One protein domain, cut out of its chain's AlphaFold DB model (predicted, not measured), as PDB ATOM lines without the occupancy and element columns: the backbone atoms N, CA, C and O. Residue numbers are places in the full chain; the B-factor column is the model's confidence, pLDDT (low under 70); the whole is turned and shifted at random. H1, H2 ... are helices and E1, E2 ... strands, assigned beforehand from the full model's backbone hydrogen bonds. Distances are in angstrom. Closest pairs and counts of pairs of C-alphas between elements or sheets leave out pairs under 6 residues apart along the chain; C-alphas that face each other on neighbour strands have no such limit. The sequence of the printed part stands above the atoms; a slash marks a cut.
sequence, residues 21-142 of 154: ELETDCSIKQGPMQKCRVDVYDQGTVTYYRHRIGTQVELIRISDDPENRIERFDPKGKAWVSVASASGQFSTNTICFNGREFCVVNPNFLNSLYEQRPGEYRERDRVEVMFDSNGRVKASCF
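Overview. This is residues 21 to 142 of the 154 residues of an uncharacterized protein of Synechococcus sp. CBW1002 (UniProt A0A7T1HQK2). One long antiparallel sheet is folded back on itself at E1 into two leaves that come only partly face to face, E2 to E6 in one and the mostly short strands E9, E8, E7, E10 and E11 in the other. H1 packs on the second leaf with its residues 107 to 114, and the short H2 follows at the end farthest from the middle of the domain. The printed part has 122 residues with eleven named strands and two named helices, in the order E1 to E9, H1, H2, E10, E11, and is mostly strand. The sheet's order is E6, E5, E4, E3, E2, E1, E9, E8, E7, E10, E11. The whole is compact, with a radius of gyration of the C-alphas of 14.0 A and spans of 42 by 32 by 24 A.

Along the chain. Find C-alpha 21 at (192.959, 223.673, 143.627), where E1 begins; it runs over residues 21 to 28, 19.6 A, and bends by 68 degrees at residue 24. Next come E2, residues 34 to 42, 25.2 A; E3, residues 46 to 53, 22.4 A; and E4, residues 56 to 63, 23.2 A. Shorter strands follow: E5, 70 to 74; E6, 79 to 82; E7, 86 to 89; E8, 94 to 97; E9, 102 to 105. H1, residues 107 to 116, starts at C-alpha 107 (197.298, 211.037, 137.791) and is 14.1 A long. After H2, residues 118 to 121, come E10, 126 to 131, 16.1 A, and E11, 137 to 141, ending at C-alpha 141 (204.407, 208.098, 121.043).

Arrangement. Look first at E1, the hinge of the folded sheet: N 24 is 2.9 A from O 36 of E2, and N 27 is 2.8 A from O 103 of E9. E1 to E6 form a meander, each strand the antiparallel neighbour of the one before; between E2 and E3, N 39 and O 50 are within hydrogen-bond range at 2.9 A. E7, E8 and E9 form another, with N 96 and O 87 at 2.8 A. E10 is antiparallel to E7, with N 88 and O 127 at 2.8 A, and makes a hairpin with E11. H1 is on the sheet at a height of 8.0 A; its closest C-alphas to E8 are those of Pro 107 and Thr 94, 7.4 A. Every O i to N i+4 pair in H1 is within hydrogen-bond range; H2 is too short for one and only grazes the sheet.

Size, cuts and confidence. The C-alphas of Lys 76 and Gly 119 are the two farthest apart, 43.0 A. The printed part has no cut and no long link. Mean pLDDT of the printed part is 80.3; it is under 70 at residues 65 to 68, 113 to 114, 116 to 123 and 130 to 142.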
ATOM      1  N   GLU A  21     191.601 223.869 143.127       91.56
ATOM      2  CA  GLU A  21     192.959 223.673 143.627       91.56
ATOM      3  C   GLU A  21     193.305 222.184 143.611       91.56
ATOM      4  O   GLU A  21     192.456 221.332 143.881       91.56
ATOM      5  N   LEU A  22     194.559 221.868 143.306       89.62
ATOM      6  CA  LEU A  22     195.098 220.515 143.345       89.62
ATOM      7  C   LEU A  22     196.349 220.489 144.222       89.62
ATOM      8  O   LEU A  22     197.288 221.253 143.996       89.62
ATOM      9  N   GLU A  23     196.390 219.574 145.185       94.06
ATOM     10  CA  GLU A  23     197.625 219.234 145.889       94.06
ATOM     11  C   GLU A  23     198.309 218.074 145.174       94.06
ATOM     12  O   GLU A  23     197.703 217.036 144.910       94.06
ATOM     13  N   THR A  24     199.575 218.268 144.824       94.50
ATOM     14  CA  THR A  24     200.363 217.296 144.072       94.50
ATOM     15  C   THR A  24     201.853 217.439 144.388       94.50
ATOM     16  O   THR A  24     202.242 218.151 145.317       94.50
ATOM     17  N   ASP A  25     202.700 216.753 143.634       95.88
ATOM     18  CA  ASP A  25     204.146 216.882 143.677       95.88
ATOM     19  C   ASP A  25     204.657 217.489 142.362       95.88
ATOM     20  O   ASP A  25     204.204 217.132 141.273       95.88
ATOM     21  N   CYS A  26     205.597 218.424 142.457       94.56
ATOM     22  CA  CYS A  26     206.232 219.075 141.317       94.56
ATOM     23  C   CYS A  26     207.759 219.026 141.455       94.56
ATOM     24  O   CYS A  26     208.299 218.984 142.560       94.56
ATOM     25  N   SER A  27     208.470 219.086 140.334       94.19
ATOM     26  CA  SER A  27     209.928 219.212 140.284       94.19
ATOM     27  C   SER A  27     210.318 220.376 139.378       94.19
ATOM     28  O   SER A  27     209.705 220.601 138.336       94.19
ATOM     29  N   ILE A  28     211.350 221.115 139.783       91.88
ATOM     30  CA  ILE A  28     211.927 222.232 139.032       91.88
ATOM     31  C   ILE A  28     213.385 221.901 138.726       91.88
ATOM     32  O   ILE A  28     214.120 221.452 139.608       91.88
ATOM     33  N   LYS A  29     213.815 222.157 137.485       89.75
ATOM     34  CA  LYS A  29     215.195 221.975 137.001       89.75
ATOM     35  C   LYS A  29     215.767 220.601 137.356       89.75
ATOM     36  O   LYS A  29     216.898 220.497 137.821       89.75
ATOM     37  N   GLN A  30     214.980 219.548 137.128       88.38
ATOM     38  CA  GLN A  30     215.357 218.157 137.411       88.38
ATOM     39  C   GLN A  30     215.635 217.854 138.897       88.38
ATOM     40  O   GLN A  30     216.199 216.808 139.215       88.38
ATOM     41  N   GLY A  31     215.241 218.747 139.809       89.75
ATOM     42  CA  GLY A  31     215.374 218.552 141.247       89.75
ATOM     43  C   GLY A  31     214.459 217.447 141.795       89.75
ATOM     44  O   GLY A  31     213.659 216.860 141.057       89.75
ATOM     45  N   PRO A  32     214.540 217.159 143.104       92.06
ATOM     46  CA  PRO A  32     213.626 216.219 143.738       92.06
ATOM     47  C   PRO A  32     212.176 216.708 143.630       92.06
ATOM     48  O   PRO A  32     211.913 217.916 143.626       92.06
ATOM     49  N   MET A  33     211.247 215.753 143.561       93.31
ATOM     50  CA  MET A  33     209.816 216.028 143.669       93.31
ATOM     51  C   MET A  33     209.508 216.635 145.039       93.31
ATOM     52  O   MET A  33     209.997 216.160 146.065       93.31
ATOM     53  N   GLN A  34     208.715 217.698 145.044       95.62
ATOM     54  CA  GLN A  34     208.343 218.466 146.225       95.62
ATOM     55  C   GLN A  34     206.848 218.735 146.216       95.62
ATOM     56  O   GLN A  34     206.251 218.905 145.151       95.62
ATOM     57  N   LYS A  35     206.263 218.857 147.410       96.31
ATOM     58  CA  LYS A  35     204.854 219.217 147.547       96.31
ATOM     59  C   LYS A  35     204.567 220.542 146.854       96.31
ATOM     60  O   LYS A  35     205.308 221.518 146.983       96.31
ATOM     61  N   CYS A  36     203.480 220.534 146.106       94.44
ATOM     62  CA  CYS A  36     203.117 221.553 145.150       94.44
ATOM     63  C   CYS A  36     201.608 221.770 145.206       94.44
ATOM     64  O   CYS A  36     200.838 220.810 145.227       94.44
ATOM     65  N   ARG A  37     201.179 223.030 145.213       95.00
ATOM     66  CA  ARG A  37     199.765 223.382 145.043       95.00
ATOM     67  C   ARG A  37     199.561 223.991 143.672       95.00
ATOM     68  O   ARG A  37     200.283 224.919 143.320       95.00
ATOM     69  N   VAL A  38     198.577 223.503 142.933       92.06
ATOM     70  CA  VAL A  38     198.198 224.032 141.626       92.06
ATOM     71  C   VAL A  38     196.848 224.707 141.749       92.06
ATOM     72  O   VAL A  38     195.845 224.046 142.000       92.06
ATOM     73  N   ASP A  39     196.827 226.017 141.557       91.81
ATOM     74  CA  ASP A  39     195.592 226.774 141.398       91.81
ATOM     75  C   ASP A  39     195.274 226.860 139.905       91.81
ATOM     76  O   ASP A  39     196.133 227.274 139.116       91.81
ATOM     77  N   VAL A  40     194.050 226.514 139.518       88.75
ATOM     78  CA  VAL A  40     193.614 226.574 138.119       88.75
ATOM     79  C   VAL A  40     192.623 227.710 137.928       88.75
ATOM     80  O   VAL A  40     191.689 227.861 138.710       88.75
ATOM     81  N   TYR A  41     192.817 228.506 136.883       88.94
ATOM     82  CA  TYR A  41     191.974 229.644 136.531       88.94
ATOM     83  C   TYR A  41     191.518 229.509 135.094       88.94
ATOM     84  O   TYR A  41     192.343 229.490 134.187       88.94
ATOM     85  N   ASP A  42     190.212 229.471 134.890       85.31
ATOM     86  CA  ASP A  42     189.628 229.566 133.561       85.31
ATOM     87  C   ASP A  42     189.346 231.042 133.232       85.31
ATOM     88  O   ASP A  42     188.784 231.779 134.052       85.31
ATOM     89  N   GLN A  43     189.798 231.487 132.060       84.94
ATOM     90  CA  GLN A  43     189.541 232.813 131.496       84.94
ATOM     91  C   GLN A  43     188.983 232.726 130.066       84.94
ATOM     92  O   GLN A  43     189.272 233.570 129.215       84.94
ATOM     93  N   GLY A  44     188.173 231.705 129.788       82.88
ATOM     94  CA  GLY A  44     187.502 231.519 128.506       82.88
ATOM     95  C   GLY A  44     188.393 230.786 127.515       82.88
ATOM     96  O   GLY A  44     188.313 229.571 127.399       82.88
ATOM     97  N   THR A  45     189.239 231.514 126.785       79.00
ATOM     98  CA  THR A  45     190.112 230.925 125.747       79.00
ATOM     99  C   THR A  45     191.485 230.509 126.269       79.00
ATOM    100  O   THR A  45     192.305 229.973 125.522       79.00
ATOM    101  N   VAL A  46     191.767 230.803 127.541       84.00
ATOM    102  CA  VAL A  46     193.030 230.483 128.201       84.00
ATOM    103  C   VAL A  46     192.745 229.944 129.595       84.00
ATOM    104  O   VAL A  46     192.059 230.586 130.391       84.00
ATOM    105  N   THR A  47     193.329 228.792 129.906       85.38
ATOM    106  CA  THR A  47     193.382 228.246 131.262       85.38
ATOM    107  C   THR A  47     194.768 228.480 131.848       85.38
ATOM    108  O   THR A  47     195.772 228.069 131.269       85.38
ATOM    109  N   TYR A  48     194.842 229.115 133.013       89.44
ATOM    110  CA  TYR A  48     196.088 229.329 133.738       89.44
ATOM    111  C   TYR A  48     196.246 228.330 134.874       89.44
ATOM    112  O   TYR A  48     195.315 228.062 135.627       89.44
ATOM    113  N   TYR A  49     197.472 227.861 135.047       90.50
ATOM    114  CA  TYR A  49     197.890 226.950 136.096       90.50
ATOM    115  C   TYR A  49     199.006 227.620 136.885       90.50
ATOM    116  O   TYR A  49     200.121 227.815 136.388       90.50
ATOM    117  N   ARG A  50     198.707 227.979 138.131       92.75
ATOM    118  CA  ARG A  50     199.679 228.542 139.062       92.75
ATOM    119  C   ARG A  50     200.143 227.466 140.023       92.75
ATOM    120  O   ARG A  50     199.432 227.119 140.960       92.75
ATOM    121  N   HIS A  51     201.358 226.987 139.810       93.06
ATOM    122  CA  HIS A  51     202.000 225.992 140.653       93.06
ATOM    123  C   HIS A  51     202.828 226.707 141.720       93.06
ATOM    124  O   HIS A  51     203.676 227.539 141.401       93.06
ATOM    125  N   ARG A  52     202.592 226.400 142.993       93.75
ATOM    126  CA  ARG A  52     203.363 226.913 144.128       93.75
ATOM    127  C   ARG A  52     204.166 225.791 144.755       93.75
ATOM    128  O   ARG A  52     203.582 224.801 145.191       93.75
ATOM    129  N   ILE A  53     205.482 225.967 144.813       93.50
ATOM    130  CA  ILE A  53     206.449 224.980 145.305       93.50
ATOM    131  C   ILE A  53     207.325 225.681 146.338       93.50
ATOM    132  O   ILE A  53     208.247 226.427 145.999       93.50
ATOM    133  N   GLY A  54     206.979 225.517 147.615       89.19
ATOM    134  CA  GLY A  54     207.532 226.355 148.678       89.19
ATOM    135  C   GLY A  54     207.268 227.840 148.397       89.19
ATOM    136  O   GLY A  54     206.118 228.266 148.324       89.19
ATOM    137  N   THR A  55     208.332 228.624 148.216       86.94
ATOM    138  CA  THR A  55     208.262 230.058 147.875       86.94
ATOM    139  C   THR A  55     208.306 230.342 146.372       86.94
ATOM    140  O   THR A  55     208.167 231.495 145.966       86.94
ATOM    141  N   GLN A  56     208.517 229.321 145.538       89.38
ATOM    142  CA  GLN A  56     208.590 229.471 144.088       89.38
ATOM    143  C   GLN A  56     207.201 229.363 143.466       89.38
ATOM    144  O   GLN A  56     206.366 228.566 143.898       89.38
ATOM    145  N   VAL A  57     206.975 230.166 142.429       91.00
ATOM    146  CA  VAL A  57     205.750 230.143 141.636       91.00
ATOM    147  C   VAL A  57     206.117 229.857 140.193       91.00
ATOM    148  O   VAL A  57     206.941 230.560 139.615       91.00
ATOM    149  N   GLU A  58     205.476 228.842 139.632       91.19
ATOM    150  CA  GLU A  58     205.593 228.459 138.235       91.19
ATOM    151  C   GLU A  58     204.236 228.644 137.553       91.19
ATOM    152  O   GLU A  58     203.218 228.112 138.011       91.19
ATOM    153  N   LEU A  59     204.208 229.433 136.482       91.81
ATOM    154  CA  LEU A  59     202.978 229.761 135.771       91.81
ATOM    155  C   LEU A  59     203.002 229.110 134.398       91.81
ATOM    156  O   LEU A  59     203.880 229.390 133.583       91.81
ATOM    157  N   ILE A  60     201.991 228.289 134.148       89.25
ATOM    158  CA  ILE A  60     201.705 227.718 132.840       89.25
ATOM    159  C   ILE A  60     200.361 228.271 132.388       89.25
ATOM    160  O   ILE A  60     199.442 228.400 133.196       89.25
ATOM    161  N   ARG A  61     200.226 228.586 131.106       88.69
ATOM    162  CA  ARG A  61     198.925 228.829 130.492       88.69
ATOM    163  C   ARG A  61     198.736 227.891 129.319       88.69
ATOM    164  O   ARG A  61     199.697 227.577 128.620       88.69
ATOM    165  N   ILE A  62     197.504 227.444 129.146       83.25
ATOM    166  CA  ILE A  62     197.083 226.622 128.024       83.25
ATOM    167  C   ILE A  62     196.014 227.392 127.266       83.25
ATOM    168  O   ILE A  62     195.067 227.876 127.887       83.25
ATOM    169  N   SER A  63     196.177 227.529 125.956       80.81
ATOM    170  CA  SER A  63     195.248 228.251 125.089       80.81
ATOM    171  C   SER A  63     194.840 227.420 123.874       80.81
ATOM    172  O   SER A  63     195.469 226.411 123.539       80.81
ATOM    173  N   ASP A  64     193.795 227.875 123.190       72.88
ATOM    174  CA  ASP A  64     193.348 227.269 121.934       72.88
ATOM    175  C   ASP A  64     194.221 227.656 120.723       72.88
ATOM    176  O   ASP A  64     194.024 227.091 119.644       72.88
ATOM    177  N   ASP A  65     195.197 228.563 120.887       68.19
ATOM    178  CA  ASP A  65     196.113 228.998 119.823       68.19
ATOM    179  C   ASP A  65     196.979 227.820 119.344       68.19
ATOM    180  O   ASP A  65     197.805 227.339 120.118       68.19
ATOM    181  N   PRO A  66     196.849 227.358 118.084       63.41
ATOM    182  CA  PRO A  66     197.622 226.236 117.562       63.41
ATOM    183  C   PRO A  66     199.142 226.433 117.601       63.41
ATOM    184  O   PRO A  66     199.850 225.431 117.686       63.41
ATOM    185  N   GLU A  67     199.635 227.672 117.563       57.69
ATOM    186  CA  GLU A  67     201.070 227.976 117.584       57.69
ATOM    187  C   GLU A  67     201.624 228.066 119.015       57.69
ATOM    188  O   GLU A  67     202.774 227.701 119.256       57.69
ATOM    189  N   ASN A  68     200.802 228.489 119.984       59.19
ATOM    190  CA  ASN A  68     201.209 228.742 121.373       59.19
ATOM    191  C   ASN A  68     200.258 228.088 122.383       59.19
ATOM    192  O   ASN A  68     199.777 228.709 123.335       59.19
ATOM    193  N   ARG A  69     199.988 226.794 122.183       75.88
ATOM    194  CA  ARG A  69     199.032 226.054 123.021       75.88
ATOM    195  C   ARG A  69     199.445 225.964 124.473       75.88
ATOM    196  O   ARG A  69     198.573 226.011 125.325       75.88
ATOM    197  N   ILE A  70     200.737 225.808 124.765       81.12
ATOM    198  CA  ILE A  70     201.255 225.840 126.135       81.12
ATOM    199  C   ILE A  70     202.372 226.859 126.207       81.12
ATOM    200  O   ILE A  70     203.361 226.767 125.478       81.12
ATOM    201  N   GLU A  71     202.259 227.768 127.160       87.44
ATOM    202  CA  GLU A  71     203.308 228.725 127.453       87.44
ATOM    203  C   GLU A  71     203.629 228.732 128.938       87.44
ATOM    204  O   GLU A  71     202.771 228.537 129.801       87.44
ATOM    205  N   ARG A  72     204.896 228.996 129.222       88.94
ATOM    206  CA  ARG A  72     205.437 229.186 130.557       88.94
ATOM    207  C   ARG A  72     205.796 230.651 130.735       88.94
ATOM    208  O   ARG A  72     206.361 231.262 129.831       88.94
ATOM    209  N   PHE A  73     205.479 231.225 131.888       90.25
ATOM    210  CA  PHE A  73     205.867 232.602 132.168       90.25
ATOM    211  C   PHE A  73     207.361 232.679 132.499       90.25
ATOM    212  O   PHE A  73     207.817 232.063 133.462       90.25
ATOM    213  N   ASP A  74     208.121 233.467 131.740       86.38
ATOM    214  CA  ASP A  74     209.478 233.859 132.108       86.38
ATOM    215  C   ASP A  74     209.431 235.123 132.985       86.38
ATOM    216  O   ASP A  74     209.161 236.219 132.479       86.38
ATOM    217  N   PRO A  75     209.738 235.031 134.293       82.56
ATOM    218  CA  PRO A  75     209.730 236.193 135.173       82.56
ATOM    219  C   PRO A  75     210.838 237.205 134.848       82.56
ATOM    220  O   PRO A  75     210.709 238.370 135.229       82.56
ATOM    221  N   LYS A  76     211.921 236.798 134.163       85.81
ATOM    222  CA  LYS A  76     213.011 237.709 133.786       85.81
ATOM    223  C   LYS A  76     212.612 238.577 132.599       85.81
ATOM    224  O   LYS A  76     212.732 239.797 132.680       85.81
ATOM    225  N   GLY A  77     212.121 237.952 131.530       85.50
ATOM    226  CA  GLY A  77     211.598 238.633 130.348       85.50
ATOM    227  C   GLY A  77     210.212 239.252 130.543       85.50
ATOM    228  O   GLY A  77     209.806 240.076 129.731       85.50
ATOM    229  N   LYS A  78     209.497 238.885 131.620       84.56
ATOM    230  CA  LYS A  78     208.091 239.246 131.885       84.56
ATOM    231  C   LYS A  78     207.171 238.892 130.715       84.56
ATOM    232  O   LYS A  78     206.268 239.651 130.370       84.56
ATOM    233  N   ALA A  79     207.425 237.745 130.101       87.94
ATOM    234  CA  ALA A  79     206.746 237.307 128.897       87.94
ATOM    235  C   ALA A  79     206.330 235.845 129.026       87.94
ATOM    236  O   ALA A  79     206.942 235.067 129.757       87.94
ATOM    237  N   TRP A  80     205.288 235.480 128.293       87.50
ATOM    238  CA  TRP A  80     204.935 234.088 128.075       87.50
ATOM    239  C   TRP A  80     205.805 233.534 126.952       87.50
ATOM    240  O   TRP A  80     206.013 234.198 125.939       87.50
ATOM    241  N   VAL A  81     206.369 232.354 127.183       87.00
ATOM    242  CA  VAL A  81     207.265 231.680 126.248       87.00
ATOM    243  C   VAL A  81     206.698 230.307 125.953       87.00
ATOM    244  O   VAL A  81     206.379 229.555 126.880       87.00
ATOM    245  N   SER A  82     206.592 229.972 124.673       84.56
ATOM    246  CA  SER A  82     206.085 228.683 124.216       84.56
ATOM    247  C   SER A  82     206.914 227.548 124.805       84.56
ATOM    248  O   SER A  82     208.149 227.560 124.797       84.56
ATOM    249  N   VAL A  83     206.223 226.552 125.347       83.50
ATOM    250  CA  VAL A  83     206.855 225.321 125.797       83.50
ATOM    251  C   VAL A  83     207.221 224.504 124.561       83.50
ATOM    252  O   VAL A  83     206.355 224.124 123.780       83.50
ATOM    253  N   ALA A  84     208.509 224.218 124.387       80.94
ATOM    254  CA  ALA A  84     209.033 223.525 123.214       80.94
ATOM    255  C   ALA A  84     208.659 222.035 123.175       80.94
ATOM    256  O   ALA A  84     208.625 221.435 122.107       80.94
ATOM    257  N   SER A  85     208.430 221.412 124.334       79.44
ATOM    258  CA  SER A  85     208.012 220.007 124.416       79.44
ATOM    259  C   SER A  85     207.280 219.705 125.718       79.44
ATOM    260  O   SER A  85     207.600 220.269 126.765       79.44
ATOM    261  N   ALA A  86     206.340 218.764 125.673       83.38
ATOM    262  CA  ALA A  86     205.712 218.178 126.849       83.38
ATOM    263  C   ALA A  86     205.759 216.650 126.741       83.38
ATOM    264  O   ALA A  86     205.576 216.086 125.664       83.38
ATOM    265  N   SER A  87     206.008 215.959 127.849       84.19
ATOM    266  CA  SER A  87     205.982 214.495 127.890       84.19
ATOM    267  C   SER A  87     205.294 213.986 129.144       84.19
ATOM    268  O   SER A  87     205.489 214.548 130.218       84.19
ATOM    269  N   GLY A  88     204.505 212.929 129.000       85.44
ATOM    270  CA  GLY A  88     203.900 212.182 130.093       85.44
ATOM    271  C   GLY A  88     204.722 210.938 130.423       85.44
ATOM    272  O   GLY A  88     205.228 210.277 129.518       85.44
ATOM    273  N   GLN A  89     204.843 210.616 131.705       86.75
ATOM    274  CA  GLN A  89     205.400 209.373 132.217       86.75
ATOM    275  C   GLN A  89     204.346 208.679 133.082       86.75
ATOM    276  O   GLN A  89     203.975 209.188 134.142       86.75
ATOM    277  N   PHE A  90     203.842 207.540 132.613       83.25
ATOM    278  CA  PHE A  90     202.730 206.825 133.233       83.25
ATOM    279  C   PHE A  90     203.123 206.187 134.569       83.25
ATOM    280  O   PHE A  90     202.379 206.342 135.536       83.25
ATOM    281  N   SER A  91     204.301 205.556 134.681       83.56
ATOM    282  CA  SER A  91     204.757 204.921 135.936       83.56
ATOM    283  C   SER A  91     204.788 205.873 137.130       83.56
ATOM    284  O   SER A  91     204.509 205.467 138.256       83.56
ATOM    285  N   THR A  92     205.102 207.145 136.892       85.69
ATOM    286  CA  THR A  92     205.189 208.176 137.932       85.69
ATOM    287  C   THR A  92     204.037 209.172 137.877       85.69
ATOM    288  O   THR A  92     204.065 210.178 138.589       85.69
ATOM    289  N   ASN A  93     203.037 208.940 137.023       86.88
ATOM    290  CA  ASN A  93     201.950 209.873 136.749       86.88
ATOM    291  C   ASN A  93     202.431 211.317 136.521       86.88
ATOM    292  O   ASN A  93     201.813 212.262 136.998       86.88
ATOM    293  N   THR A  94     203.558 211.509 135.836       88.88
ATOM    294  CA  THR A  94     204.221 212.813 135.737       88.88
ATOM    295  C   THR A  94     204.094 213.408 134.342       88.88
ATOM    296  O   THR A  94     204.375 212.739 133.358       88.88
ATOM    297  N   ILE A  95     203.748 214.688 134.248       87.94
ATOM    298  CA  ILE A  95     203.909 215.494 133.035       87.94
ATOM    299  C   ILE A  95     205.146 216.360 133.223       87.94
ATOM    300  O   ILE A  95     205.267 217.026 134.247       87.94
ATOM    301  N   CYS A  96     206.042 216.384 132.246       89.38
ATOM    302  CA  CYS A  96     207.191 217.275 132.238       89.38
ATOM    303  C   CYS A  96     207.220 218.146 130.987       89.38
ATOM    304  O   CYS A  96     206.949 217.673 129.884       89.38
ATOM    305  N   PHE A  97     207.609 219.401 131.169       87.69
ATOM    306  CA  PHE A  97     207.766 220.409 130.133       87.69
ATOM    307  C   PHE A  97     209.249 220.689 129.885       87.69
ATOM    308  O   PHE A  97     210.054 220.683 130.825       87.69
ATOM    309  N   ASN A  98     209.598 220.933 128.618       85.19
ATOM    310  CA  ASN A  98     210.965 221.153 128.141       85.19
ATOM    311  C   ASN A  98     211.927 220.088 128.696       85.19
ATOM    312  O   ASN A  98     212.889 220.369 129.411       85.19
ATOM    313  N   GLY A  99     211.609 218.818 128.437       85.44
ATOM    314  CA  GLY A  99     212.318 217.687 129.029       85.44
ATOM    315  C   GLY A  99     211.948 217.479 130.498       85.44
ATOM    316  O   GLY A  99     210.968 216.804 130.779       85.44
ATOM    317  N   ARG A 100     212.754 217.995 131.434       88.44
ATOM    318  CA  ARG A 100     212.551 217.877 132.899       88.44
ATOM    319  C   ARG A 100     212.771 219.215 133.618       88.44
ATOM    320  O   ARG A 100     213.105 219.254 134.804       88.44
ATOM    321  N   GLU A 101     212.643 220.325 132.894       90.06
ATOM    322  CA  GLU A 101     212.798 221.663 133.472       90.06
ATOM    323  C   GLU A 101     211.687 222.001 134.460       90.06
ATOM    324  O   GLU A 101     211.944 222.656 135.472       90.06
ATOM    325  N   PHE A 102     210.476 221.539 134.176       91.12
ATOM    326  CA  PHE A 102     209.359 221.587 135.099       91.12
ATOM    327  C   PHE A 102     208.545 220.307 134.956       91.12
ATOM    328  O   PHE A 102     208.200 219.930 133.840       91.12
ATOM    329  N   CYS A 103     208.259 219.636 136.064       92.25
ATOM    330  CA  CYS A 103     207.436 218.436 136.094       92.25
ATOM    331  C   CYS A 103     206.342 218.566 137.151       92.25
ATOM    332  O   CYS A 103     206.575 219.146 138.209       92.25
ATOM    333  N   VAL A 104     205.183 217.973 136.888       92.25
ATOM    334  CA  VAL A 104     204.034 217.926 137.792       92.25
ATOM    335  C   VAL A 104     203.421 216.532 137.770       92.25
ATOM    336  O   VAL A 104     203.221 215.945 136.707       92.25
ATOM    337  N   VAL A 105     203.119 215.989 138.942       91.25
ATOM    338  CA  VAL A 105     202.359 214.750 139.069       91.25
ATOM    339  C   VAL A 105     200.881 215.059 138.801       91.25
ATOM    340  O   VAL A 105     200.284 215.938 139.419       91.25
ATOM    341  N   ASN A 106     200.278 214.378 137.836       83.69
ATOM    342  CA  ASN A 106     198.875 214.533 137.480       83.69
ATOM    343  C   ASN A 106     198.276 213.174 137.070       83.69
ATOM    344  O   ASN A 106     198.195 212.860 135.879       83.69
ATOM    345  N   PRO A 107     197.858 212.357 138.055       78.06
ATOM    346  CA  PRO A 107     197.298 211.037 137.791       78.06
ATOM    347  C   PRO A 107     195.964 211.123 137.051       78.06
ATOM    348  O   PRO A 107     195.722 210.334 136.147       78.06
ATOM    349  N   ASN A 108     195.122 212.115 137.359       74.62
ATOM    350  CA  ASN A 108     193.823 212.279 136.699       74.62
ATOM    351  C   ASN A 108     193.984 212.448 135.186       74.62
ATOM    352  O   ASN A 108     193.271 211.827 134.401       74.62
ATOM    353  N   PHE A 109     194.962 213.253 134.778       73.06
ATOM    354  CA  PHE A 109     195.251 213.474 133.373       73.06
ATOM    355  C   PHE A 109     195.748 212.205 132.671       73.06
ATOM    356  O   PHE A 109     195.165 211.800 131.665       73.06
ATOM    357  N   LEU A 110     196.783 211.550 133.199       73.00
ATOM    358  CA  LEU A 110     197.376 210.379 132.543       73.00
ATOM    359  C   LEU A 110     196.447 209.162 132.564       73.00
ATOM    360  O   LEU A 110     196.361 208.456 131.562       73.00
ATOM    361  N   ASN A 111     195.671 208.974 133.633       75.00
ATOM    362  CA  ASN A 111     194.642 207.938 133.681       75.00
ATOM    363  C   ASN A 111     193.582 208.167 132.596       75.00
ATOM    364  O   ASN A 111     193.245 207.232 131.875       75.00
ATOM    365  N   SER A 112     193.128 209.412 132.400       70.19
ATOM    366  CA  SER A 112     192.153 209.725 131.345       70.19
ATOM    367  C   SER A 112     192.690 209.454 129.933       70.19
ATOM    368  O   SER A 112     191.937 209.023 129.060       70.19
ATOM    369  N   LEU A 113     193.992 209.665 129.699       69.69
ATOM    370  CA  LEU A 113     194.638 209.327 128.428       69.69
ATOM    371  C   LEU A 113     194.714 207.812 128.229       69.69
ATOM    372  O   LEU A 113     194.415 207.320 127.139       69.69
ATOM    373  N   TYR A 114     195.068 207.075 129.284       68.88
ATOM    374  CA  TYR A 114     195.117 205.618 129.262       68.88
ATOM    375  C   TYR A 114     193.735 205.003 128.996       68.88
ATOM    376  O   TYR A 114     193.611 204.114 128.156       68.88
ATOM    377  N   GLU A 115     192.683 205.510 129.641       70.88
ATOM    378  CA  GLU A 115     191.297 205.059 129.446       70.88
ATOM    379  C   GLU A 115     190.773 205.325 128.032       70.88
ATOM    380  O   GLU A 115     190.058 204.495 127.472       70.88
ATOM    381  N   GLN A 116     191.144 206.457 127.428       68.50
ATOM    382  CA  GLN A 116     190.715 206.791 126.069       68.50
ATOM    383  C   GLN A 116     191.354 205.884 125.014       68.50
ATOM    384  O   GLN A 116     190.727 205.621 123.988       68.50
ATOM    385  N   ARG A 117     192.597 205.427 125.230       66.81
ATOM    386  CA  ARG A 117     193.337 204.606 124.254       66.81
ATOM    387  C   ARG A 117     194.188 203.522 124.925       66.81
ATOM    388  O   ARG A 117     195.415 203.522 124.802       66.81
ATOM    389  N   PRO A 118     193.557 202.531 125.573       63.69
ATOM    390  CA  PRO A 118     194.269 201.531 126.369       63.69
ATOM    391  C   PRO A 118     195.193 200.636 125.531       63.69
ATOM    392  O   PRO A 118     196.116 200.038 126.074       63.69
ATOM    393  N   GLY A 119     194.962 200.524 124.217       66.06
ATOM    394  CA  GLY A 119     195.816 199.759 123.301       66.06
ATOM    395  C   GLY A 119     197.097 200.485 122.872       66.06
ATOM    396  O   GLY A 119     198.106 199.828 122.646       66.06
ATOM    397  N   GLU A 120     197.086 201.820 122.798       66.56
ATOM    398  CA  GLU A 120     198.235 202.614 122.324       66.56
ATOM    399  C   GLU A 120     199.321 202.754 123.405       66.56
ATOM    400  O   GLU A 120     200.508 202.845 123.092       66.56
ATOM    401  N   TYR A 121     198.939 202.706 124.684       65.38
ATOM    402  CA  TYR A 121     199.837 203.011 125.807       65.38
ATOM    403  C   TYR A 121     200.195 201.807 126.688       65.38
ATOM    404  O   TYR A 121     201.007 201.942 127.597       65.38
ATOM    405  N   ARG A 122     199.627 200.620 126.424       61.72
ATOM    406  CA  ARG A 122     199.705 199.439 127.309       61.72
ATOM    407  C   ARG A 122     201.124 198.961 127.644       61.72
ATOM    408  O   ARG A 122     201.322 198.354 128.689       61.72
ATOM    409  N   GLU A 123     202.089 199.228 126.768       66.25
ATOM    410  CA  GLU A 123     203.496 198.820 126.918       66.25
ATOM    411  C   GLU A 123     204.459 200.018 126.990       66.25
ATOM    412  O   GLU A 123     205.677 199.848 126.970       66.25
ATOM    413  N   ARG A 124     203.932 201.247 127.066       72.56
ATOM    414  CA  ARG A 124     204.728 202.474 126.971       72.56
ATOM    415  C   ARG A 124     204.699 203.225 128.283       72.56
ATOM    416  O   ARG A 124     203.649 203.669 128.728       72.56
ATOM    417  N   ASP A 125     205.873 203.421 128.869       75.62
ATOM    418  CA  ASP A 125     205.996 204.214 130.091       75.62
ATOM    419  C   ASP A 125     206.010 205.722 129.809       75.62
ATOM    420  O   ASP A 125     205.503 206.508 130.602       75.62
ATOM    421  N   ARG A 126     206.558 206.143 128.663       77.75
ATOM    422  CA  ARG A 126     206.730 207.558 128.320       77.75
ATOM    423  C   ARG A 126     206.073 207.897 126.987       77.75
ATOM    424  O   ARG A 126     206.305 207.221 125.989       77.75
ATOM    425  N   VAL A 127     205.313 208.986 126.966       74.69
ATOM    426  CA  VAL A 127     204.632 209.519 125.778       74.69
ATOM    427  C   VAL A 127     204.935 210.996 125.594       74.69
ATOM    428  O   VAL A 127     205.152 211.728 126.560       74.69
ATOM    429  N   GLU A 128     204.972 211.445 124.351       73.94
ATOM    430  CA  GLU A 128     204.954 212.862 124.018       73.94
ATOM    431  C   GLU A 128     203.518 213.372 124.171       73.94
ATOM    432  O   GLU A 128     202.554 212.722 123.775       73.94
ATOM    433  N   VAL A 129     203.350 214.538 124.779       70.62
ATOM    434  CA  VAL A 129     202.046 215.185 124.912       70.62
ATOM    435  C   VAL A 129     201.954 216.228 123.806       70.62
ATOM    436  O   VAL A 129     202.570 217.285 123.900       70.62
ATOM    437  N   MET A 130     201.202 215.920 122.748       65.44
ATOM    438  CA  MET A 130     200.794 216.908 121.749       65.44
ATOM    439  C   MET A 130     199.377 217.388 122.063       65.44
ATOM    440  O   MET A 130     198.678 216.832 122.905       65.44
ATOM    441  N   PHE A 131     198.925 218.420 121.366       58.62
ATOM    442  CA  PHE A 131     197.551 218.898 121.440       58.62
ATOM    443  C   PHE A 131     196.988 218.935 120.024       58.62
ATOM    444  O   PHE A 131     197.693 219.303 119.084       58.62
ATOM    445  N   ASP A 132     195.744 218.500 119.857       53.44
ATOM    446  CA  ASP A 132     195.041 218.615 118.587       53.44
ATOM    447  C   ASP A 132     194.536 220.045 118.346       53.44
ATOM    448  O   ASP A 132     194.721 220.947 119.165       53.44
ATOM    449  N   SER A 133     193.901 220.257 117.190       48.31
ATOM    450  CA  SER A 133     193.397 221.563 116.754       48.31
ATOM    451  C   SER A 133     192.414 222.215 117.735       48.31
ATOM    452  O   SER A 133     192.260 223.432 117.695       48.31
ATOM    453  N   ASN A 134     191.788 221.431 118.616       45.75
ATOM    454  CA  ASN A 134     190.723 221.852 119.523       45.75
ATOM    455  C   ASN A 134     191.215 222.004 120.971       45.75
ATOM    456  O   ASN A 134     190.410 221.944 121.899       45.75
ATOM    457  N   GLY A 135     192.532 222.098 121.181       45.16
ATOM    458  CA  GLY A 135     193.115 222.249 122.515       45.16
ATOM    459  C   GLY A 135     193.036 220.980 123.368       45.16
ATOM    460  O   GLY A 135     193.408 221.003 124.541       45.16
ATOM    461  N   ARG A 136     192.594 219.845 122.807       52.19
ATOM    462  CA  ARG A 136     192.610 218.567 123.523       52.19
ATOM    463  C   ARG A 136     193.984 217.947 123.404       52.19
ATOM    464  O   ARG A 136     194.590 217.952 122.336       52.19
ATOM    465  N   VAL A 137     194.469 217.361 124.493       53.66
ATOM    466  CA  VAL A 137     195.712 216.600 124.430       53.66
ATOM    467  C   VAL A 137     195.538 215.412 123.496       53.66
ATOM    468  O   VAL A 137     194.706 214.534 123.716       53.66
ATOM    469  N   LYS A 138     196.399 215.367 122.490       57.34
ATOM    470  CA  LYS A 138     196.697 214.194 121.694       57.34
ATOM    471  C   LYS A 138     198.068 213.703 122.140       57.34
ATOM    472  O   LYS A 138     199.084 214.232 121.710       57.34
ATOM    473  N   ALA A 139     198.132 212.710 123.020       56.97
ATOM    474  CA  ALA A 139     199.417 212.066 123.254       56.97
ATOM    475  C   ALA A 139     199.894 211.414 121.941       56.97
ATOM    476  O   ALA A 139     199.102 210.847 121.183       56.97
ATOM    477  N   SER A 140     201.177 211.582 121.639       56.88
ATOM    478  CA  SER A 140     201.869 210.881 120.567       56.88
ATOM    479  C   SER A 140     203.004 210.071 121.177       56.88
ATOM    480  O   SER A 140     203.531 210.393 122.239       56.88
ATOM    481  N   CYS A 141     203.334 208.948 120.566       55.72
ATOM    482  CA  CYS A 141     204.407 208.098 121.043       55.72
ATOM    483  C   CYS A 141     205.729 208.681 120.539       55.72
ATOM    484  O   CYS A 141     205.787 209.254 119.455       55.72
ATOM    485  N   PHE A 142     206.811 208.471 121.290       51.81
ATOM    486  CA  PHE A 142     208.168 208.720 120.785       51.81
ATOM    487  C   PHE A 142     208.601 207.693 119.714       51.81
ATOM    488  O   PHE A 142     209.697 207.802 119.170       51.81
TER     489      PHE A 142